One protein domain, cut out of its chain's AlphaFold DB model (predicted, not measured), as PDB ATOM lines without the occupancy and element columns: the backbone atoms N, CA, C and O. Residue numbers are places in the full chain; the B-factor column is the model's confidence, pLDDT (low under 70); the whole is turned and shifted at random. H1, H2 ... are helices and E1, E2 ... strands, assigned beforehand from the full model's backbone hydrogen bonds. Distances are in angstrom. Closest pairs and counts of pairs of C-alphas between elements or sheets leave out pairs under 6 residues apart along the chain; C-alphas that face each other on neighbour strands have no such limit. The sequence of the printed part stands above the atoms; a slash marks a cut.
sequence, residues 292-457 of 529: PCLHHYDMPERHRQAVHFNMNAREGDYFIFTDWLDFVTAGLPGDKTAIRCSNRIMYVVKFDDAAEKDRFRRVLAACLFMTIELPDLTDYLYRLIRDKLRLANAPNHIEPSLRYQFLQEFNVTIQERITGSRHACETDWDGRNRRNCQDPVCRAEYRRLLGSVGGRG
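This is residues 292 to 457 of the 529 residues of the protein "Methyltransferase domain family protein" of Aspergillus niger (UniProt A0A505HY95). Three helices, H3, H4 and H5, make the middle of this domain; at one end the short two-stranded ribbon E1 and E2 packs on H5, where H1 and H2 also meet that helix. Beyond H4, at the opposite end, three short helices, H6, H7 and H8, are strung loosely on loops, and the last stretch, residues 446 to 457, has no named element. The printed part has 166 residues with eight named helices and two named strands, in the order H1 E1 H2 E2 H3 H4 H5 H6 H7 H8; the sheet order is E1 - E2, antiparallel, and the class is mostly helix. The whole is compact, with a radius of gyration of the C-alphas of 16.1 A and spans of 48 by 35 by 34 A.

Residues 292 to 299 come before H1, which holds residues 300 to 311, begins at C-alpha 300 at (20.820, -5.528, 68.610) and is 16.1 A long from first to last C-alpha. E1 is residues 318 to 321, and H2 is residues 323 to 329. After residues 330 to 344 comes E2, residues 345 to 349, 10.6 A long. H3, residues 354 to 369, is 22.3 A long. H4, residues 375 to 391, is the longest helix by residues, 24.2 A from C-alpha 375 at (23.257, -1.810, 88.402) to C-alpha 391. H5, residues 398 to 410, is 17.9 A long. Then come H6, residues 416 to 419, H7, residues 426 to 430, and H8, residues 440 to 445, which ends at C-alpha 445 at (31.363, 11.122, 96.566).

H5 is the hub, touching four other helices. H1 touches it with residues 301 to 302 alone, about perpendicular at 75 degrees; the closest C-alphas, of Arg 302 and Glu 409, are 4.8 A apart. H2 touches H5 at a steep tilt of 58 degrees, opposite ways, with the C-alphas of Trp 324 and Ser 401 closest at 5.0 A. H4 and H5 form a helical hairpin and only just touch, with 3 pairs of C-alphas within 8 A, at a shallow tilt of 26 degrees, opposite ways; the closest C-alphas, of Arg 386 and Glu 399, are 7.3 A apart. H3 and H4 form another helical hairpin; they touch at a steep tilt of 38 degrees, opposite ways, with the C-alphas of Cys 367 and Thr 378 closest at 6.0 A. H3 and H5 only just touch, only at their ends, with the C-alphas of Leu 368 and Phe 410 closest at 7.0 A. E1 and E2 are antiparallel at 159 degrees; N 320 and O 347, 2.8 A apart, and N 349 and O 318, 2.8 A apart, are within hydrogen-bond range. The closest C-alphas of E1 and H5, of Ile 320 and Leu 402, are 6.2 A apart. H6 is close to H4 but not clearly touching, with the C-alphas of Asp 379 and Thr 419 closest at 6.7 A. H7 and H8 touch no helix; H7 is only just apart from H4, the closest C-alphas being 8.2 A apart. In H1, H2, H3, H4, H5, H7 and H8 every O i to N i+4 pair is within hydrogen-bond range, while H6 is too short for such a pair.

The two C-alphas farthest apart are those of Ala 338 and Arg 435, at 48.9 A. The printed part has no cut. The link from H2 to E2, with 15 residues, is long. The mean pLDDT of the printed part is 89.9, and residues 449 to 455 are under 70.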
ATOM      1  N   PRO A 292      24.660 -15.280  76.631       89.75
ATOM      2  CA  PRO A 292      23.249 -14.908  76.624       89.75
ATOM      3  C   PRO A 292      22.952 -13.916  77.757       89.75
ATOM      4  O   PRO A 292      23.762 -13.737  78.662       89.75
ATOM      5  N   CYS A 293      21.815 -13.228  77.704       89.62
ATOM      6  CA  CYS A 293      21.289 -12.544  78.884       89.62
ATOM      7  C   CYS A 293      20.356 -13.506  79.623       89.62
ATOM      8  O   CYS A 293      19.416 -14.010  79.006       89.62
ATOM      9  N   LEU A 294      20.555 -13.685  80.929       88.12
ATOM     10  CA  LEU A 294      19.732 -14.559  81.767       88.12
ATOM     11  C   LEU A 294      18.245 -14.162  81.732       88.12
ATOM     12  O   LEU A 294      17.363 -14.997  81.598       88.12
ATOM     13  N   HIS A 295      17.969 -12.857  81.731       85.12
ATOM     14  CA  HIS A 295      16.609 -12.303  81.664       85.12
ATOM     15  C   HIS A 295      16.070 -12.129  80.237       85.12
ATOM     16  O   HIS A 295      15.119 -11.378  80.023       85.12
ATOM     17  N   HIS A 296      16.720 -12.736  79.237       82.50
ATOM     18  CA  HIS A 296      16.386 -12.583  77.816       82.50
ATOM     19  C   HIS A 296      16.327 -11.119  77.329       82.50
ATOM     20  O   HIS A 296      15.669 -10.805  76.332       82.50
ATOM     21  N   TYR A 297      17.045 -10.212  78.002       84.00
ATOM     22  CA  TYR A 297      17.255  -8.843  77.543       84.00
ATOM     23  C   TYR A 297      18.341  -8.826  76.465       84.00
ATOM     24  O   TYR A 297      19.519  -8.569  76.706       84.00
ATOM     25  N   ASP A 298      17.932  -9.152  75.248       82.06
ATOM     26  CA  ASP A 298      18.814  -9.263  74.098       82.06
ATOM     27  C   ASP A 298      18.476  -8.165  73.086       82.06
ATOM     28  O   ASP A 298      17.435  -8.184  72.432       82.06
ATOM     29  N   MET A 299      19.372  -7.184  72.971       88.25
ATOM     30  CA  MET A 299      19.222  -6.030  72.084       88.25
ATOM     31  C   MET A 299      20.232  -6.086  70.931       88.25
ATOM     32  O   MET A 299      21.352  -6.575  71.118       88.25
ATOM     33  N   PRO A 300      19.895  -5.552  69.740       92.81
ATOM     34  CA  PRO A 300      20.820  -5.528  68.610       92.81
ATOM     35  C   PRO A 300      22.125  -4.781  68.927       92.81
ATOM     36  O   PRO A 300      23.159  -5.140  68.375       92.81
ATOM     37  N   GLU A 301      22.119  -3.793  69.827       93.94
ATOM     38  CA  GLU A 301      23.320  -3.073  70.275       93.94
ATOM     39  C   GLU A 301      24.256  -3.975  71.092       93.94
ATOM     40  O   GLU A 301      25.457  -4.000  70.831       93.94
ATOM     41  N   ARG A 302      23.702  -4.781  72.008       91.62
ATOM     42  CA  ARG A 302      24.443  -5.793  72.783       91.62
ATOM     43  C   ARG A 302      25.080  -6.824  71.854       91.62
ATOM     44  O   ARG A 302      26.270  -7.122  71.948       91.62
ATOM     45  N   HIS A 303      24.289  -7.324  70.907       93.62
ATOM     46  CA  HIS A 303      24.762  -8.236  69.872       93.62
ATOM     47  C   HIS A 303      25.875  -7.613  69.023       93.62
ATOM     48  O   HIS A 303      26.921  -8.235  68.847       93.62
ATOM     49  N   ARG A 304      25.697  -6.371  68.555       95.38
ATOM     50  CA  ARG A 304      26.725  -5.629  67.813       95.38
ATOM     51  C   ARG A 304      28.020  -5.559  68.609       95.38
ATOM     52  O   ARG A 304      29.069  -5.873  68.053       95.38
ATOM     53  N   GLN A 305      27.955  -5.190  69.887       95.12
ATOM     54  CA  GLN A 305      29.148  -5.055  70.713       95.12
ATOM     55  C   GLN A 305      29.898  -6.379  70.865       95.12
ATOM     56  O   GLN A 305      31.116  -6.428  70.702       95.12
ATOM     57  N   ALA A 306      29.175  -7.473  71.099       92.62
ATOM     58  CA  ALA A 306      29.768  -8.799  71.220       92.62
ATOM     59  C   ALA A 306      30.359  -9.318  69.894       92.62
ATOM     60  O   ALA A 306      31.438  -9.914  69.892       92.62
ATOM     61  N   VAL A 307      29.700  -9.059  68.755       94.69
ATOM     62  CA  VAL A 307      30.238  -9.384  67.422       94.69
ATOM     63  C   VAL A 307      31.509  -8.581  67.152       94.69
ATOM     64  O   VAL A 307      32.517  -9.158  66.746       94.69
ATOM     65  N   HIS A 308      31.490  -7.271  67.414       95.00
ATOM     66  CA  HIS A 308      32.672  -6.421  67.271       95.00
ATOM     67  C   HIS A 308      33.805  -6.908  68.160       95.00
ATOM     68  O   HIS A 308      34.898  -7.098  67.645       95.00
ATOM     69  N   PHE A 309      33.553  -7.196  69.436       92.94
ATOM     70  CA  PHE A 309      34.558  -7.737  70.351       92.94
ATOM     71  C   PHE A 309      35.174  -9.044  69.846       92.94
ATOM     72  O   PHE A 309      36.396  -9.168  69.813       92.94
ATOM     73  N   ASN A 310      34.358 -10.005  69.403       90.75
ATOM     74  CA  ASN A 310      34.862 -11.292  68.926       90.75
ATOM     75  C   ASN A 310      35.720 -11.134  67.662       90.75
ATOM     76  O   ASN A 310      36.818 -11.683  67.577       90.75
ATOM     77  N   MET A 311      35.252 -10.326  66.710       91.12
ATOM     78  CA  MET A 311      35.954 -10.117  65.450       91.12
ATOM     79  C   MET A 311      37.203  -9.233  65.633       91.12
ATOM     80  O   MET A 311      38.208  -9.454  64.966       91.12
ATOM     81  N   ASN A 312      37.143  -8.212  66.506       91.50
ATOM     82  CA  ASN A 312      38.174  -7.184  66.754       91.50
ATOM     83  C   ASN A 312      38.985  -7.458  68.031       91.50
ATOM     84  O   ASN A 312      39.569  -6.528  68.579       91.50
ATOM     85  N   ALA A 313      39.057  -8.693  68.533       83.00
ATOM     86  CA  ALA A 313      39.601  -8.964  69.874       83.00
ATOM     87  C   ALA A 313      41.048  -8.465  70.111       83.00
ATOM     88  O   ALA A 313      41.491  -8.371  71.259       83.00
ATOM     89  N   ARG A 314      41.794  -8.179  69.031       86.56
ATOM     90  CA  ARG A 314      43.148  -7.600  69.048       86.56
ATOM     91  C   ARG A 314      43.183  -6.070  68.937       86.56
ATOM     92  O   ARG A 314      44.175  -5.476  69.340       86.56
ATOM     93  N   GLU A 315      42.146  -5.447  68.384       91.69
ATOM     94  CA  GLU A 315      42.093  -4.001  68.126       91.69
ATOM     95  C   GLU A 315      41.573  -3.224  69.339       91.69
ATOM     96  O   GLU A 315      42.045  -2.125  69.617       91.69
ATOM     97  N   GLY A 316      40.639  -3.807  70.092       93.69
ATOM     98  CA  GLY A 316      40.047  -3.168  71.260       93.69
ATOM     99  C   GLY A 316      39.312  -4.145  72.166       93.69
ATOM    100  O   GLY A 316      39.052  -5.292  71.804       93.69
ATOM    101  N   ASP A 317      38.983  -3.669  73.361       95.69
ATOM    102  CA  ASP A 317      38.240  -4.413  74.378       95.69
ATOM    103  C   ASP A 317      36.783  -3.947  74.490       95.69
ATOM    104  O   ASP A 317      35.922  -4.733  74.877       95.69
ATOM    105  N   TYR A 318      36.492  -2.697  74.122       97.19
ATOM    106  CA  TYR A 318      35.134  -2.157  74.065       97.19
ATOM    107  C   TYR A 318      35.043  -1.074  72.988       97.19
ATOM    108  O   TYR A 318      35.930  -0.232  72.862       97.19
ATOM    109  N   PHE A 319      33.972  -1.087  72.204       97.38
ATOM    110  CA  PHE A 319      33.755  -0.159  71.094       97.38
ATOM    111  C   PHE A 319      32.614   0.789  71.447       97.38
ATOM    112  O   PHE A 319      31.554   0.340  71.878       97.38
ATOM    113  N   ILE A 320      32.842   2.092  71.292       97.38
ATOM    114  CA  ILE A 320      31.827   3.130  71.487       97.38
ATOM    115  C   ILE A 320      31.346   3.562  70.108       97.38
ATOM    116  O   ILE A 320      32.160   3.957  69.272       97.38
ATOM    117  N   PHE A 321      30.040   3.497  69.862       96.62
ATOM    118  CA  PHE A 321      29.449   3.751  68.546       96.62
ATOM    119  C   PHE A 321      28.802   5.134  68.445       96.62
ATOM    120  O   PHE A 321      28.555   5.813  69.442       96.62
ATOM    121  N   THR A 322      28.497   5.555  67.218       95.38
ATOM    122  CA  THR A 322      27.889   6.864  66.934       95.38
ATOM    123  C   THR A 322      26.379   6.919  67.172       95.38
ATOM    124  O   THR A 322      25.771   7.910  66.790       95.38
ATOM    125  N   ASP A 323      25.752   5.919  67.807       93.31
ATOM    126  CA  ASP A 323      24.283   5.845  67.937       93.31
ATOM    127  C   ASP A 323      23.664   7.128  68.497       93.31
ATOM    128  O   ASP A 323      22.652   7.609  67.995       93.31
ATOM    129  N   TRP A 324      24.285   7.697  69.533       93.94
ATOM    130  CA  TRP A 324      23.831   8.947  70.131       93.94
ATOM    131  C   TRP A 324      23.964  10.128  69.167       93.94
ATOM    132  O   TRP A 324      23.033  10.917  69.026       93.94
ATOM    133  N   LEU A 325      25.096  10.229  68.470       92.56
ATOM    134  CA  LEU A 325      25.336  11.286  67.493       92.56
ATOM    135  C   LEU A 325      24.356  11.185  66.319       92.56
ATOM    136  O   LEU A 325      23.771  12.191  65.925       92.56
ATOM    137  N   ASP A 326      24.136   9.978  65.803       92.56
ATOM    138  CA  ASP A 326      23.187   9.705  64.724       92.56
ATOM    139  C   ASP A 326      21.746  10.013  65.188       92.56
ATOM    140  O   ASP A 326      20.966  10.614  64.449       92.56
ATOM    141  N   PHE A 327      21.410   9.699  66.446       91.69
ATOM    142  CA  PHE A 327      20.114  10.011  67.058       91.69
ATOM    143  C   PHE A 327      19.857  11.517  67.204       91.69
ATOM    144  O   PHE A 327      18.774  11.996  66.862       91.69
ATOM    145  N   VAL A 328      20.853  12.270  67.677       92.62
ATOM    146  CA  VAL A 328      20.774  13.733  67.801       92.62
ATOM    147  C   VAL A 328      20.719  14.392  66.420       92.62
ATOM    148  O   VAL A 328      19.882  15.260  66.192       92.62
ATOM    149  N   THR A 329      21.549  13.940  65.477       92.38
ATOM    150  CA  THR A 329      21.611  14.485  64.108       92.38
ATOM    151  C   THR A 329      20.304  14.268  63.345       92.38
ATOM    152  O   THR A 329      19.897  15.122  62.562       92.38
ATOM    153  N   ALA A 330      19.599  13.165  63.610       91.94
ATOM    154  CA  ALA A 330      18.285  12.887  63.036       91.94
ATOM    155  C   ALA A 330      17.142  13.744  63.624       91.94
ATOM    156  O   ALA A 330      15.986  13.540  63.255       91.94
ATOM    157  N   GLY A 331      17.430  14.674  64.541       92.38
ATOM    158  CA  GLY A 331      16.421  15.542  65.153       92.38
ATOM    159  C   GLY A 331      15.590  14.856  66.238       92.38
ATOM    160  O   GLY A 331      14.437  15.225  66.436       92.38
ATOM    161  N   LEU A 332      16.163  13.865  66.938       88.94
ATOM    162  CA  LEU A 332      15.519  13.138  68.044       88.94
ATOM    163  C   LEU A 332      14.158  12.515  67.664       88.94
ATOM    164  O   LEU A 332      13.154  12.756  68.341       88.94
ATOM    165  N   PRO A 333      14.090  11.699  66.598       89.50
ATOM    166  CA  PRO A 333      12.822  11.155  66.136       89.50
ATOM    167  C   PRO A 333      12.212  10.193  67.164       89.50
ATOM    168  O   PRO A 333      12.918   9.500  67.906       89.50
ATOM    169  N   GLY A 334      10.877  10.134  67.190       85.31
ATOM    170  CA  GLY A 334      10.135   9.216  68.058       85.31
ATOM    171  C   GLY A 334      10.408   7.745  67.726       85.31
ATOM    172  O   GLY A 334      10.706   6.958  68.625       85.31
ATOM    173  N   ASP A 335      10.381   7.389  66.435       86.75
ATOM    174  CA  ASP A 335      10.824   6.076  65.960       86.75
ATOM    175  C   ASP A 335      12.342   6.068  65.734       86.75
ATOM    176  O   ASP A 335      12.893   6.833  64.942       86.75
ATOM    177  N   LYS A 336      13.021   5.161  66.440       86.94
ATOM    178  CA  LYS A 336      14.483   5.017  66.428       86.94
ATOM    179  C   LYS A 336      14.947   3.832  65.585       86.94
ATOM    180  O   LYS A 336      16.148   3.597  65.475       86.94
ATOM    181  N   THR A 337      14.030   3.067  64.996       85.62
ATOM    182  CA  THR A 337      14.333   1.781  64.350       85.62
ATOM    183  C   THR A 337      15.328   1.929  63.205       85.62
ATOM    184  O   THR A 337      16.267   1.141  63.101       85.62
ATOM    185  N   ALA A 338      15.197   2.972  62.383       85.12
ATOM    186  CA  ALA A 338      16.095   3.209  61.252       85.12
ATOM    187  C   ALA A 338      17.523   3.599  61.678       85.12
ATOM    188  O   ALA A 338      18.485   3.160  61.053       85.12
ATOM    189  N   ILE A 339      17.658   4.346  62.774       87.94
ATOM    190  CA  ILE A 339      18.903   5.017  63.191       87.94
ATOM    191  C   ILE A 339      19.657   4.309  64.321       87.94
ATOM    192  O   ILE A 339      20.842   4.556  64.507       87.94
ATOM    193  N   ARG A 340      19.001   3.413  65.068       88.50
ATOM    194  CA  ARG A 340      19.647   2.634  66.134       88.50
ATOM    195  C   ARG A 340      20.650   1.615  65.591       88.50
ATOM    196  O   ARG A 340      20.512   1.169  64.446       88.50
ATOM    197  N   CYS A 341      21.549   1.154  66.458       91.25
ATOM    198  CA  CYS A 341      22.528   0.104  66.176       91.25
ATOM    199  C   CYS A 341      23.388   0.412  64.930       91.25
ATOM    200  O   CYS A 341      23.486  -0.378  63.991       91.25
ATOM    201  N   SER A 342      23.977   1.608  64.907       90.75
ATOM    202  CA  SER A 342      24.916   2.075  63.888       90.75
ATOM    203  C   SER A 342      26.200   1.240  63.892       90.75
ATOM    204  O   SER A 342      26.757   0.945  64.943       90.75
ATOM    205  N   ASN A 343      26.728   0.865  62.728       90.75
ATOM    206  CA  ASN A 343      28.000   0.131  62.670       90.75
ATOM    207  C   ASN A 343      29.234   1.053  62.800       90.75
ATOM    208  O   ASN A 343      30.373   0.589  62.814       90.75
ATOM    209  N   ARG A 344      29.035   2.374  62.869       93.25
ATOM    210  CA  ARG A 344      30.130   3.347  62.905       93.25
ATOM    211  C   ARG A 344      30.704   3.449  64.314       93.25
ATOM    212  O   ARG A 344      30.018   3.839  65.258       93.25
ATOM    213  N   ILE A 345      31.982   3.109  64.433       95.25
ATOM    214  CA  ILE A 345      32.742   3.238  65.674       95.25
ATOM    215  C   ILE A 345      33.190   4.693  65.816       95.25
ATOM    216  O   ILE A 345      33.771   5.270  64.900       95.25
ATOM    217  N   MET A 346      32.914   5.273  66.976       95.12
ATOM    218  CA  MET A 346      33.357   6.606  67.369       95.12
ATOM    219  C   MET A 346      34.666   6.549  68.162       95.12
ATOM    220  O   MET A 346      35.515   7.421  68.002       95.12
ATOM    221  N   TYR A 347      34.834   5.532  69.013       96.94
ATOM    222  CA  TYR A 347      36.047   5.347  69.806       96.94
ATOM    223  C   TYR A 347      36.287   3.872  70.146       96.94
ATOM    224  O   TYR A 347      35.338   3.126  70.393       96.94
ATOM    225  N   VAL A 348      37.556   3.462  70.196       97.06
ATOM    226  CA  VAL A 348      37.978   2.110  70.591       97.06
ATOM    227  C   VAL A 348      38.687   2.183  71.937       97.06
ATOM    228  O   VAL A 348      39.720   2.831  72.075       97.06
ATOM    229  N   VAL A 349      38.131   1.511  72.941       97.19
ATOM    230  CA  VAL A 349      38.703   1.419  74.286       97.19
ATOM    231  C   VAL A 349      39.584   0.179  74.351       97.19
ATOM    232  O   VAL A 349      39.156  -0.916  73.975       97.19
ATOM    233  N   LYS A 350      40.809   0.342  74.852       96.25
ATOM    234  CA  LYS A 350      41.798  -0.729  74.971       96.25
ATOM    235  C   LYS A 350      42.392  -0.757  76.376       96.25
ATOM    236  O   LYS A 350      42.703   0.289  76.945       96.25
ATOM    237  N   PHE A 351      42.552  -1.962  76.909       95.69
ATOM    238  CA  PHE A 351      43.242  -2.228  78.164       95.69
ATOM    239  C   PHE A 351      44.536  -2.987  77.853       95.69
ATOM    240  O   PHE A 351      44.501  -4.132  77.386       95.69
ATOM    241  N   ASP A 352      45.670  -2.313  78.058       93.75
ATOM    242  CA  ASP A 352      47.000  -2.864  77.778       93.75
ATOM    243  C   ASP A 352      47.541  -3.700  78.946       93.75
ATOM    244  O   ASP A 352      48.156  -4.740  78.713       93.75
ATOM    245  N   ASP A 353      47.273  -3.289  80.192       95.25
ATOM    246  CA  ASP A 353      47.625  -4.083  81.368       95.25
ATOM    247  C   ASP A 353      46.790  -5.368  81.425       95.25
ATOM    248  O   ASP A 353      45.562  -5.348  81.306       95.25
ATOM    249  N   ALA A 354      47.459  -6.509  81.607       94.44
ATOM    250  CA  ALA A 354      46.813  -7.815  81.542       94.44
ATOM    251  C   ALA A 354      45.812  -8.036  82.687       94.44
ATOM    252  O   ALA A 354      44.757  -8.635  82.463       94.44
ATOM    253  N   ALA A 355      46.117  -7.549  83.895       94.44
ATOM    254  CA  ALA A 355      45.251  -7.709  85.059       94.44
ATOM    255  C   ALA A 355      44.021  -6.799  84.963       94.44
ATOM    256  O   ALA A 355      42.901  -7.223  85.250       94.44
ATOM    257  N   GLU A 356      44.203  -5.568  84.496       95.00
ATOM    258  CA  GLU A 356      43.121  -4.623  84.247       95.00
ATOM    259  C   GLU A 356      42.210  -5.088  83.107       95.00
ATOM    260  O   GLU A 356      40.987  -5.011  83.218       95.00
ATOM    261  N   LYS A 357      42.788  -5.637  82.035       95.69
ATOM    262  CA  LYS A 357      42.045  -6.230  80.919       95.69
ATOM    263  C   LYS A 357      41.218  -7.430  81.366       95.69
ATOM    264  O   LYS A 357      40.056  -7.545  80.973       95.69
ATOM    265  N   ASP A 358      41.792  -8.315  82.183       95.88
ATOM    266  CA  ASP A 358      41.060  -9.444  82.761       95.88
ATOM    267  C   ASP A 358      39.929  -8.952  83.672       95.88
ATOM    268  O   ASP A 358      38.782  -9.353  83.482       95.88
ATOM    269  N   ARG A 359      40.207  -8.000  84.573       96.62
ATOM    270  CA  ARG A 359      39.191  -7.340  85.411       96.62
ATOM    271  C   ARG A 359      38.050  -6.777  84.561       96.62
ATOM    272  O   ARG A 359      36.893  -7.113  84.800       96.62
ATOM    273  N   PHE A 360      38.367  -5.966  83.554       97.44
ATOM    274  CA  PHE A 360      37.384  -5.350  82.667       97.44
ATOM    275  C   PHE A 360      36.512  -6.393  81.960       97.44
ATOM    276  O   PHE A 360      35.287  -6.295  81.995       97.44
ATOM    277  N   ARG A 361      37.124  -7.415  81.350       96.12
ATOM    278  CA  ARG A 361      36.392  -8.446  80.599       96.12
ATOM    279  C   ARG A 361      35.486  -9.285  81.492       96.12
ATOM    280  O   ARG A 361      34.386  -9.624  81.065       96.12
ATOM    281  N   ARG A 362      35.910  -9.583  82.722       96.69
ATOM    282  CA  ARG A 362      35.087 -10.304  83.703       96.69
ATOM    283  C   ARG A 362      33.883  -9.477  84.152       96.69
ATOM    284  O   ARG A 362      32.765  -9.983  84.156       96.69
ATOM    285  N   VAL A 363      34.093  -8.192  84.456       97.12
ATOM    286  CA  VAL A 363      33.006  -7.255  84.798       97.12
ATOM    287  C   VAL A 363      32.022  -7.132  83.632       97.12
ATOM    288  O   VAL A 363      30.819  -7.267  83.834       97.12
ATOM    289  N   LEU A 364      32.521  -6.940  82.406       96.44
ATOM    290  CA  LEU A 364      31.689  -6.854  81.206       96.44
ATOM    291  C   LEU A 364      30.869  -8.134  80.996       96.44
ATOM    292  O   LEU A 364      29.671  -8.048  80.746       96.44
ATOM    293  N   ALA A 365      31.490  -9.310  81.121       95.88
ATOM    294  CA  ALA A 365      30.810 -10.596  80.983       95.88
ATOM    295  C   ALA A 365      29.678 -10.761  82.011       95.88
ATOM    296  O   ALA A 365      28.562 -11.113  81.629       95.88
ATOM    297  N   ALA A 366      29.934 -10.435  83.281       95.88
ATOM    298  CA  ALA A 366      28.927 -10.485  84.339       95.88
ATOM    299  C   ALA A 366      27.772  -9.500  84.089       95.88
ATOM    300  O   ALA A 366      26.610  -9.896  84.164       95.88
ATOM    301  N   CYS A 367      28.070  -8.248  83.718       94.81
ATOM    302  CA  CYS A 367      27.053  -7.250  83.359       94.81
ATOM    303  C   CYS A 367      26.211  -7.680  82.151       94.81
ATOM    304  O   CYS A 367      25.011  -7.433  82.126       94.81
ATOM    305  N   LEU A 368      26.825  -8.319  81.151       92.75
ATOM    306  CA  LEU A 368      26.120  -8.829  79.975       92.75
ATOM    307  C   LEU A 368      25.216 -10.016  80.318       92.75
ATOM    308  O   LEU A 368      24.141 -10.131  79.729       92.75
ATOM    309  N   PHE A 369      25.647 -10.905  81.211       93.62
ATOM    310  CA  PHE A 369      24.896 -12.102  81.586       93.62
ATOM    311  C   PHE A 369      23.726 -11.772  82.523       93.62
ATOM    312  O   PHE A 369      22.577 -12.054  82.191       93.62
ATOM    313  N   MET A 370      24.006 -11.063  83.618       91.00
ATOM    314  CA  MET A 370      23.044 -10.643  84.649       91.00
ATOM    315  C   MET A 370      22.527  -9.219  84.387       91.00
ATOM    316  O   MET A 370      22.474  -8.371  85.286       91.00
ATOM    317  N   THR A 371      22.231  -8.909  83.119       84.50
ATOM    318  CA  THR A 371      21.754  -7.573  82.719       84.50
ATOM    319  C   THR A 371      20.540  -7.179  83.574       84.50
ATOM    320  O   THR A 371      19.736  -8.036  83.903       84.50
ATOM    321  N   ILE A 372      20.378  -5.895  83.919       82.31
ATOM    322  CA  ILE A 372      19.342  -5.354  84.836       82.31
ATOM    323  C   ILE A 372      19.602  -5.631  86.329       82.31
ATOM    324  O   ILE A 372      19.392  -4.723  87.133       82.31
ATOM    325  N   GLU A 373      20.086  -6.814  86.717       85.75
ATOM    326  CA  GLU A 373      20.243  -7.182  88.138       85.75
ATOM    327  C   GLU A 373      21.462  -6.567  88.826       85.75
ATOM    328  O   GLU A 373      21.468  -6.402  90.046       85.75
ATOM    329  N   LEU A 374      22.487  -6.181  88.058       87.94
ATOM    330  CA  LEU A 374      23.746  -5.659  88.596       87.94
ATOM    331  C   LEU A 374      23.968  -4.168  88.257       87.94
ATOM    332  O   LEU A 374      24.948  -3.833  87.578       87.94
ATOM    333  N   PRO A 375      23.108  -3.232  88.712       87.56
ATOM    334  CA  PRO A 375      23.257  -1.810  88.402       87.56
ATOM    335  C   PRO A 375      24.539  -1.214  89.002       87.56
ATOM    336  O   PRO A 375      25.225  -0.452  88.326       87.56
ATOM    337  N   ASP A 376      24.914  -1.618  90.220       87.50
ATOM    338  CA  ASP A 376      26.150  -1.185  90.888       87.50
ATOM    339  C   ASP A 376      27.403  -1.637  90.111       87.50
ATOM    340  O   ASP A 376      28.339  -0.861  89.916       87.50
ATOM    341  N   LEU A 377      27.416  -2.885  89.625       91.94
ATOM    342  CA  LEU A 377      28.521  -3.406  88.814       91.94
ATOM    343  C   LEU A 377      28.562  -2.737  87.433       91.94
ATOM    344  O   LEU A 377      29.639  -2.470  86.906       91.94
ATOM    345  N   THR A 378      27.397  -2.416  86.868       93.25
ATOM    346  CA  THR A 378      27.289  -1.692  85.595       93.25
ATOM    347  C   THR A 378      27.795  -0.252  85.727       93.25
ATOM    348  O   THR A 378      28.489   0.239  84.840       93.25
ATOM    349  N   ASP A 379      27.539   0.420  86.854       92.50
ATOM    350  CA  ASP A 379      28.167   1.709  87.174       92.50
ATOM    351  C   ASP A 379      29.695   1.579  87.296       92.50
ATOM    352  O   ASP A 379      30.438   2.398  86.752       92.50
ATOM    353  N   TYR A 380      30.185   0.521  87.948       94.00
ATOM    354  CA  TYR A 380      31.619   0.239  88.024       94.00
ATOM    355  C   TYR A 380      32.245  -0.003  86.639       94.00
ATOM    356  O   TYR A 380      33.296   0.564  86.337       94.00
ATOM    357  N   LEU A 381      31.575  -0.761  85.764       96.69
ATOM    358  CA  LEU A 381      31.971  -0.964  84.367       96.69
ATOM    359  C   LEU A 381      32.055   0.364  83.605       96.69
ATOM    360  O   LEU A 381      33.035   0.618  82.902       96.69
ATOM    361  N   TYR A 382      31.053   1.231  83.771       96.69
ATOM    362  CA  TYR A 382      31.058   2.567  83.180       96.69
ATOM    363  C   TYR A 382      32.266   3.378  83.657       96.69
ATOM    364  O   TYR A 382      32.958   3.987  82.837       96.69
ATOM    365  N   ARG A 383      32.558   3.361  84.964       95.62
ATOM    366  CA  ARG A 383      33.720   4.055  85.536       95.62
ATOM    367  C   ARG A 383      35.040   3.513  84.985       95.62
ATOM    368  O   ARG A 383      35.884   4.327  84.630       95.62
ATOM    369  N   LEU A 384      35.196   2.193  84.821       97.19
ATOM    370  CA  LEU A 384      36.399   1.596  84.213       97.19
ATOM    371  C   LEU A 384      36.650   2.159  82.807       97.19
ATOM    372  O   LEU A 384      37.765   2.562  82.480       97.19
ATOM    373  N   ILE A 385      35.601   2.231  81.984       97.56
ATOM    374  CA  ILE A 385      35.706   2.773  80.625       97.56
ATOM    375  C   ILE A 385      35.974   4.278  80.663       97.56
ATOM    376  O   ILE A 385      36.858   4.766  79.962       97.56
ATOM    377  N   ARG A 386      35.235   5.027  81.486       95.94
ATOM    378  CA  ARG A 386      35.394   6.478  81.604       95.94
ATOM    379  C   ARG A 386      36.797   6.864  82.055       95.94
ATOM    380  O   ARG A 386      37.366   7.804  81.507       95.94
ATOM    381  N   ASP A 387      37.357   6.161  83.029       95.12
ATOM    382  CA  ASP A 387      38.703   6.444  83.516       95.12
ATOM    383  C   ASP A 387      39.738   6.181  82.420       95.12
ATOM    384  O   ASP A 387      40.630   7.005  82.224       95.12
ATOM    385  N   LYS A 388      39.559   5.130  81.606       95.62
ATOM    386  CA  LYS A 388      40.370   4.932  80.396       95.62
ATOM    387  C   LYS A 388      40.232   6.056  79.379       95.62
ATOM    388  O   LYS A 388      41.243   6.501  78.842       95.62
ATOM    389  N   LEU A 389      39.017   6.537  79.129       95.81
ATOM    390  CA  LEU A 389      38.790   7.672  78.230       95.81
ATOM    391  C   LEU A 389      39.497   8.937  78.732       95.81
ATOM    392  O   LEU A 389      40.140   9.628  77.948       95.81
ATOM    393  N   ARG A 390      39.425   9.212  80.038       93.81
ATOM    394  CA  ARG A 390      40.095  10.360  80.670       93.81
ATOM    395  C   ARG A 390      41.612  10.245  80.590       93.81
ATOM    396  O   ARG A 390      42.261  11.201  80.190       93.81
ATOM    397  N   LEU A 391      42.169   9.074  80.907       93.88
ATOM    398  CA  LEU A 391      43.609   8.812  80.791       93.88
ATOM    399  C   LEU A 391      44.113   8.989  79.353       93.88
ATOM    400  O   LEU A 391      45.220   9.476  79.146       93.88
ATOM    401  N   ALA A 392      43.292   8.634  78.365       94.12
ATOM    402  CA  ALA A 392      43.602   8.807  76.949       94.12
ATOM    403  C   ALA A 392      43.292  10.219  76.405       94.12
ATOM    404  O   ALA A 392      43.461  10.446  75.208       94.12
ATOM    405  N   ASN A 393      42.833  11.160  77.242       94.25
ATOM    406  CA  ASN A 393      42.363  12.492  76.832       94.25
ATOM    407  C   ASN A 393      41.334  12.444  75.687       94.25
ATOM    408  O   ASN A 393      41.375  13.241  74.745       94.25
ATOM    409  N   ALA A 394      40.416  11.478  75.749       94.06
ATOM    410  CA  ALA A 394      39.404  11.291  74.725       94.06
ATOM    411  C   ALA A 394      38.454  12.511  74.654       94.06
ATOM    412  O   ALA A 394      38.121  13.097  75.688       94.06
ATOM    413  N   PRO A 395      37.973  12.898  73.456       92.88
ATOM    414  CA  PRO A 395      37.060  14.026  73.293       92.88
ATOM    415  C   PRO A 395      35.806  13.974  74.185       92.88
ATOM    416  O   PRO A 395      35.126  12.953  74.271       92.88
ATOM    417  N   ASN A 396      35.420  15.124  74.752       87.69
ATOM    418  CA  ASN A 396      34.300  15.246  75.703       87.69
ATOM    419  C   ASN A 396      32.943  14.743  75.171       87.69
ATOM    420  O   ASN A 396      32.081  14.337  75.945       87.69
ATOM    421  N   HIS A 397      32.734  14.754  73.851       87.88
ATOM    422  CA  HIS A 397      31.489  14.282  73.238       87.88
ATOM    423  C   HIS A 397      31.344  12.750  73.243       87.88
ATOM    424  O   HIS A 397      30.275  12.243  72.903       87.88
ATOM    425  N   ILE A 398      32.383  12.005  73.642       94.75
ATOM    426  CA  ILE A 398      32.337  10.542  73.723       94.75
ATOM    427  C   ILE A 398      31.515  10.070  74.924       94.75
ATOM    428  O   ILE A 398      30.776   9.090  74.819       94.75
ATOM    429  N   GLU A 399      31.603  10.772  76.055       92.31
ATOM    430  CA  GLU A 399      30.951  10.363  77.302       92.31
ATOM    431  C   GLU A 399      29.408  10.319  77.198       92.31
ATOM    432  O   GLU A 399      28.819   9.319  77.615       92.31
ATOM    433  N   PRO A 400      28.717  11.301  76.578       92.88
ATOM    434  CA  PRO A 400      27.282  11.197  76.303       92.88
ATOM    435  C   PRO A 400      26.899   9.967  75.468       92.88
ATOM    436  O   PRO A 400      25.918   9.291  75.787       92.88
ATOM    437  N   SER A 401      27.686   9.633  74.440       95.00
ATOM    438  CA  SER A 401      27.438   8.440  73.623       95.00
ATOM    439  C   SER A 401      27.653   7.153  74.411       95.00
ATOM    440  O   SER A 401      26.862   6.225  74.268       95.00
ATOM    441  N   LEU A 402      28.660   7.112  75.291       96.00
ATOM    442  CA  LEU A 402      28.881   5.985  76.197       96.00
ATOM    443  C   LEU A 402      27.679   5.778  77.128       96.00
ATOM    444  O   LEU A 402      27.185   4.661  77.248       96.00
ATOM    445  N   ARG A 403      27.154   6.851  77.739       95.12
ATOM    446  CA  ARG A 403      25.955   6.780  78.599       95.12
ATOM    447  C   ARG A 403      24.736   6.270  77.829       95.12
ATOM    448  O   ARG A 403      24.002   5.421  78.331       95.12
ATOM    449  N   TYR A 404      24.530   6.760  76.605       93.75
ATOM    450  CA  TYR A 404      23.443   6.293  75.743       93.75
ATOM    451  C   TYR A 404      23.597   4.814  75.368       93.75
ATOM    452  O   TYR A 404      22.620   4.065  75.398       93.75
ATOM    453  N   GLN A 405      24.816   4.383  75.042       95.44
ATOM    454  CA  GLN A 405      25.118   2.998  74.697       95.44
ATOM    455  C   GLN A 405      24.881   2.059  75.885       95.44
ATOM    456  O   GLN A 405      24.232   1.030  75.711       95.44
ATOM    457  N   PHE A 406      25.282   2.451  77.099       95.00
ATOM    458  CA  PHE A 406      25.007   1.690  78.324       95.00
ATOM    459  C   PHE A 406      23.510   1.470  78.560       95.00
ATOM    460  O   PHE A 406      23.096   0.375  78.941       95.00
ATOM    461  N   LEU A 407      22.683   2.476  78.265       91.94
ATOM    462  CA  LEU A 407      21.233   2.327  78.329       91.94
ATOM    463  C   LEU A 407      20.712   1.289  77.323       91.94
ATOM    464  O   LEU A 407      19.810   0.530  77.663       91.94
ATOM    465  N   GLN A 408      21.241   1.247  76.095       91.44
ATOM    466  CA  GLN A 408      20.783   0.275  75.089       91.44
ATOM    467  C   GLN A 408      21.312  -1.143  75.337       91.44
ATOM    468  O   GLN A 408      20.614  -2.106  75.031       91.44
ATOM    469  N   GLU A 409      22.530  -1.279  75.866       92.69
ATOM    470  CA  GLU A 409      23.168  -2.581  76.096       92.69
ATOM    471  C   GLU A 409      22.726  -3.234  77.409       92.69
ATOM    472  O   GLU A 409      22.496  -4.441  77.424       92.69
ATOM    473  N   PHE A 410      22.569  -2.451  78.484       91.44
ATOM    474  CA  PHE A 410      22.348  -2.972  79.841       91.44
ATOM    475  C   PHE A 410      21.012  -2.555  80.468       91.44
ATOM    476  O   PHE A 410      20.712  -2.956  81.590       91.44
ATOM    477  N   ASN A 411      20.214  -1.719  79.794       89.62
ATOM    478  CA  ASN A 411      19.005  -1.102  80.356       89.62
ATOM    479  C   ASN A 411      19.253  -0.260  81.627       89.62
ATOM    480  O   ASN A 411      18.322   0.020  82.383       89.62
ATOM    481  N   VAL A 412      20.498   0.162  81.875       87.94
ATOM    482  CA  VAL A 412      20.875   0.966  83.043       87.94
ATOM    483  C   VAL A 412      21.100   2.409  82.610       87.94
ATOM    484  O   VAL A 412      21.906   2.700  81.728       87.94
ATOM    485  N   THR A 413      20.397   3.341  83.256       90.38
ATOM    486  CA  THR A 413      20.642   4.775  83.060       90.38
ATOM    487  C   THR A 413      21.740   5.234  84.009       90.38
ATOM    488  O   THR A 413      21.512   5.340  85.214       90.38
ATOM    489  N   ILE A 414      22.913   5.553  83.463       90.69
ATOM    490  CA  ILE A 414      24.014   6.146  84.229       90.69
ATOM    491  C   ILE A 414      23.629   7.572  84.631       90.69
ATOM    492  O   ILE A 414      23.416   8.440  83.782       90.69
ATOM    493  N   GLN A 415      23.514   7.814  85.937       83.62
ATOM    494  CA  GLN A 415      23.115   9.107  86.489       83.62
ATOM    495  C   GLN A 415      24.324   9.811  87.092       83.62
ATOM    496  O   GLN A 415      24.886   9.352  88.084       83.62
ATOM    497  N   GLU A 416      24.657  10.989  86.569       85.06
ATOM    498  CA  GLU A 416      25.811  11.778  87.016       85.06
ATOM    499  C   GLU A 416      25.776  12.099  88.518       85.06
ATOM    500  O   GLU A 416      26.797  12.032  89.193       85.06
ATOM    501  N   ARG A 417      24.582  12.319  89.083       81.88
ATOM    502  CA  ARG A 417      24.387  12.542  90.529       81.88
ATOM    503  C   ARG A 417      24.718  11.336  91.423       81.88
ATOM    504  O   ARG A 417      24.821  11.511  92.639       81.88
ATOM    505  N   ILE A 418      24.764  10.129  90.850       81.44
ATOM    506  CA  ILE A 418      25.068   8.868  91.545       81.44
ATOM    507  C   ILE A 418      26.522   8.484  91.277       81.44
ATOM    508  O   ILE A 418      27.289   8.322  92.222       81.44
ATOM    509  N   THR A 419      26.902   8.389  90.002       87.06
ATOM    510  CA  THR A 419      28.250   7.994  89.574       87.06
ATOM    511  C   THR A 419      29.307   9.019  89.991       87.06
ATOM    512  O   THR A 419      30.425   8.650  90.356       87.06
ATOM    513  N   GLY A 420      28.962  10.312  89.944       88.69
ATOM    514  CA  GLY A 420      29.870  11.413  90.253       88.69
ATOM    515  C   GLY A 420      31.125  11.407  89.383       88.69
ATOM    516  O   GLY A 420      31.161  10.831  88.292       88.69
ATOM    517  N   SER A 421      32.189  12.017  89.888       90.38
ATOM    518  CA  SER A 421      33.527  12.020  89.296       90.38
ATOM    519  C   SER A 421      34.424  10.880  89.784       90.38
ATOM    520  O   SER A 421      35.515  10.719  89.237       90.38
ATOM    521  N   ARG A 422      33.960  10.059  90.736       91.00
ATOM    522  CA  ARG A 422      34.669   8.890  91.294       91.00
ATOM    523  C   ARG A 422      35.319   7.990  90.244       91.00
ATOM    524  O   ARG A 422      34.663   7.565  89.297       91.00
ATOM    525  N   HIS A 423      36.560   7.586  90.472       92.56
ATOM    526  CA  HIS A 423      37.195   6.556  89.652       92.56
ATOM    527  C   HIS A 423      36.641   5.147  89.967       92.56
ATOM    528  O   HIS A 423      35.970   4.931  90.989       92.56
ATOM    529  N   ALA A 424      36.911   4.175  89.100       92.88
ATOM    530  CA  ALA A 424      36.684   2.747  89.307       92.88
ATOM    531  C   ALA A 424      37.652   2.219  90.373       92.88
ATOM    532  O   ALA A 424      38.739   1.723  90.088       92.88
ATOM    533  N   CYS A 425      37.262   2.386  91.634       90.81
ATOM    534  CA  CYS A 425      38.158   2.196  92.765       90.81
ATOM    535  C   CYS A 425      38.595   0.743  92.960       90.81
ATOM    536  O   CYS A 425      37.782  -0.176  92.881       90.81
ATOM    537  N   GLU A 426      39.870   0.547  93.304       90.75
ATOM    538  CA  GLU A 426      40.385  -0.760  93.720       90.75
ATOM    539  C   GLU A 426      39.675  -1.273  94.970       90.75
ATOM    540  O   GLU A 426      39.398  -2.462  95.044       90.75
ATOM    541  N   THR A 427      39.272  -0.384  95.888       89.44
ATOM    542  CA  THR A 427      38.515  -0.783  97.087       89.44
ATOM    543  C   THR A 427      37.120  -1.312  96.760       89.44
ATOM    544  O   THR A 427      36.580  -2.130  97.499       89.44
ATOM    545  N   ASP A 428      36.519  -0.848  95.655       90.00
ATOM    546  CA  ASP A 428      35.243  -1.390  95.167       90.00
ATOM    547  C   ASP A 428      35.468  -2.798  94.565       90.00
ATOM    548  O   ASP A 428      34.622  -3.684  94.693       90.00
ATOM    549  N   TRP A 429      36.633  -3.027  93.944       92.62
ATOM    550  CA  TRP A 429      37.023  -4.314  93.364       92.62
ATOM    551  C   TRP A 429      37.365  -5.372  94.418       92.62
ATOM    552  O   TRP A 429      36.806  -6.467  94.385       92.62
ATOM    553  N   ASP A 430      38.270  -5.054  95.344       90.00
ATOM    554  CA  ASP A 430      38.811  -5.992  96.335       90.00
ATOM    555  C   ASP A 430      38.006  -6.037  97.648       90.00
ATOM    556  O   ASP A 430      38.208  -6.927  98.471       90.00
ATOM    557  N   GLY A 431      37.086  -5.088  97.854       87.50
ATOM    558  CA  GLY A 431      36.256  -5.000  99.053       87.50
ATOM    559  C   GLY A 431      36.977  -4.457 100.287       87.50
ATOM    560  O   GLY A 431      36.408  -4.486 101.383       87.50
ATOM    561  N   ARG A 432      38.213  -3.958 100.151       86.88
ATOM    562  CA  ARG A 432      38.966  -3.364 101.259       86.88
ATOM    563  C   ARG A 432      38.297  -2.092 101.762       86.88
ATOM    564  O   ARG A 432      37.483  -1.446 101.103       86.88
ATOM    565  N   ASN A 433      38.689  -1.694 102.970       84.00
ATOM    566  CA  ASN A 433      38.190  -0.465 103.565       84.00
ATOM    567  C   ASN A 433      38.499   0.737 102.659       84.00
ATOM    568  O   ASN A 433      39.646   0.972 102.284       84.00
ATOM    569  N   ARG A 434      37.473   1.548 102.382       80.00
ATOM    570  CA  ARG A 434      37.558   2.766 101.567       80.00
ATOM    571  C   ARG A 434      38.638   3.753 102.015       80.00
ATOM    572  O   ARG A 434      39.108   4.543 101.204       80.00
ATOM    573  N   ARG A 435      39.056   3.721 103.284       84.12
ATOM    574  CA  ARG A 435      40.195   4.515 103.781       84.12
ATOM    575  C   ARG A 435      41.500   4.236 103.022       84.12
ATOM    576  O   ARG A 435      42.377   5.090 103.040       84.12
ATOM    577  N   ASN A 436      41.595   3.100 102.333       87.81
ATOM    578  CA  ASN A 436      42.739   2.735 101.500       87.81
ATOM    579  C   ASN A 436      42.757   3.467 100.148       87.81
ATOM    580  O   ASN A 436      43.794   3.511  99.495       87.81
ATOM    581  N   CYS A 437      41.641   4.076  99.731       90.44
ATOM    582  CA  CYS A 437      41.604   4.935  98.555       90.44
ATOM    583  C   CYS A 437      42.187   6.315  98.893       90.44
ATOM    584  O   CYS A 437      41.678   7.005  99.775       90.44
ATOM    585  N   GLN A 438      43.228   6.743  98.176       92.12
ATOM    586  CA  GLN A 438      43.873   8.040  98.428       92.12
ATOM    587  C   GLN A 438      43.151   9.222  97.766       92.12
ATOM    588  O   GLN A 438      43.248  10.352  98.245       92.12
ATOM    589  N   ASP A 439      42.370   8.970  96.715       92.69
ATOM    590  CA  ASP A 439      41.654  10.007  95.968       92.69
ATOM    591  C   ASP A 439      40.579  10.687  96.849       92.69
ATOM    592  O   ASP A 439      39.626  10.030  97.296       92.69
ATOM    593  N   PRO A 440      40.700  12.001  97.118       90.56
ATOM    594  CA  PRO A 440      39.749  12.732  97.945       90.56
ATOM    595  C   PRO A 440      38.365  12.855  97.296       90.56
ATOM    596  O   PRO A 440      37.371  12.811  98.016       90.56
ATOM    597  N   VAL A 441      38.269  12.943  95.965       91.81
ATOM    598  CA  VAL A 441      36.990  13.019  95.238       91.81
ATOM    599  C   VAL A 441      36.273  11.680  95.342       91.81
ATOM    600  O   VAL A 441      35.118  11.617  95.772       91.81
ATOM    601  N   CYS A 442      36.990  10.583  95.079       90.81
ATOM    602  CA  CYS A 442      36.441   9.241  95.264       90.81
ATOM    603  C   CYS A 442      35.983   9.011  96.714       90.81
ATOM    604  O   CYS A 442      34.933   8.397  96.939       90.81
ATOM    605  N   ARG A 443      36.722   9.552  97.698       88.44
ATOM    606  CA  ARG A 443      36.399   9.538  99.139       88.44
ATOM    607  C   ARG A 443      35.337  10.544  99.612       88.44
ATOM    608  O   ARG A 443      34.746  10.323 100.669       88.44
ATOM    609  N   ALA A 444      34.991  11.551  98.829       87.56
ATOM    610  CA  ALA A 444      33.876  12.442  99.135       87.56
ATOM    611  C   ALA A 444      32.553  11.910  98.561       87.56
ATOM    612  O   ALA A 444      31.527  11.928  99.233       87.56
ATOM    613  N   GLU A 445      32.584  11.368  97.344       88.12
ATOM    614  CA  GLU A 445      31.363  11.122  96.566       88.12
ATOM    615  C   GLU A 445      30.740   9.727  96.729       88.12
ATOM    616  O   GLU A 445      29.603   9.520  96.313       88.12
ATOM    617  N   TYR A 446      31.439   8.739  97.297       82.00
ATOM    618  CA  TYR A 446      30.847   7.406  97.507       82.00
ATOM    619  C   TYR A 446      29.633   7.521  98.413       82.00
ATOM    620  O   TYR A 446      29.675   8.096  99.509       82.00
ATOM    621  N   ARG A 447      28.581   6.849  97.984       75.94
ATOM    622  CA  ARG A 447      27.372   6.649  98.755       75.94
ATOM    623  C   ARG A 447      27.130   5.158  98.791       75.94
ATOM    624  O   ARG A 447      27.106   4.512  97.748       75.94
ATOM    625  N   ARG A 448      26.954   4.612  99.991       70.44
ATOM    626  CA  ARG A 448      26.477   3.241 100.126       70.44
ATOM    627  C   ARG A 448      24.978   3.266  99.872       70.44
ATOM    628  O   ARG A 448      24.224   3.741 100.717       70.44
ATOM    629  N   LEU A 449      24.572   2.832  98.686       67.25
ATOM    630  CA  LEU A 449      23.159   2.696  98.360       67.25
ATOM    631  C   LEU A 449      22.573   1.508  99.136       67.25
ATOM    632  O   LEU A 449      23.265   0.527  99.424       67.25
ATOM    633  N   LEU A 450      21.302   1.619  99.522       61.47
ATOM    634  CA  LEU A 450      20.554   0.516 100.128       61.47
ATOM    635  C   LEU A 450      20.533  -0.669  99.152       61.47
ATOM    636  O   LEU A 450      20.221  -0.485  97.981       61.47
ATOM    637  N   GLY A 451      20.882  -1.864  99.635       59.91
ATOM    638  CA  GLY A 451      21.007  -3.069  98.802       59.91
ATOM    639  C   GLY A 451      22.393  -3.295  98.185       59.91
ATOM    640  O   GLY A 451      22.621  -4.353  97.610       59.91
ATOM    641  N   SER A 452      23.343  -2.365  98.345       60.50
ATOM    642  CA  SER A 452      24.713  -2.570  97.862       60.50
ATOM    643  C   SER A 452      25.385  -3.731  98.606       60.50
ATOM    644  O   SER A 452      25.400  -3.757  99.847       60.50
ATOM    645  N   VAL A 453      25.936  -4.688  97.848       56.00
ATOM    646  CA  VAL A 453      26.566  -5.916  98.360       56.00
ATOM    647  C   VAL A 453      27.782  -5.538  99.205       56.00
ATOM    648  O   VAL A 453      28.879  -5.275  98.719       56.00
ATOM    649  N   GLY A 454      27.571  -5.442 100.513       53.97
ATOM    650  CA  GLY A 454      28.609  -5.063 101.453       53.97
ATOM    651  C   GLY A 454      29.703  -6.115 101.582       53.97
ATOM    652  O   GLY A 454      29.412  -7.277 101.835       53.97
ATOM    653  N   GLY A 455      30.960  -5.669 101.546       61.75
ATOM    654  CA  GLY A 455      32.034  -6.279 102.336       61.75
ATOM    655  C   GLY A 455      32.913  -7.337 101.670       61.75
ATOM    656  O   GLY A 455      33.837  -7.794 102.332       61.75
ATOM    657  N   ARG A 456      32.687  -7.718 100.404       73.25
ATOM    658  CA  ARG A 456      33.582  -8.667  99.696       73.25
ATOM    659  C   ARG A 456      34.165  -8.167  98.366       73.25
ATOM    660  O   ARG A 456      35.029  -8.832  97.811       73.25
ATOM    661  N   GLY A 457      33.716  -7.008  97.876       88.50
ATOM    662  CA  GLY A 457      34.164  -6.429  96.602       88.50
ATOM    663  C   GLY A 457      33.572  -7.109  95.363       88.50
ATOM    664  O   GLY A 457      33.025  -8.212  95.432       88.50
TER     665      GLY A 457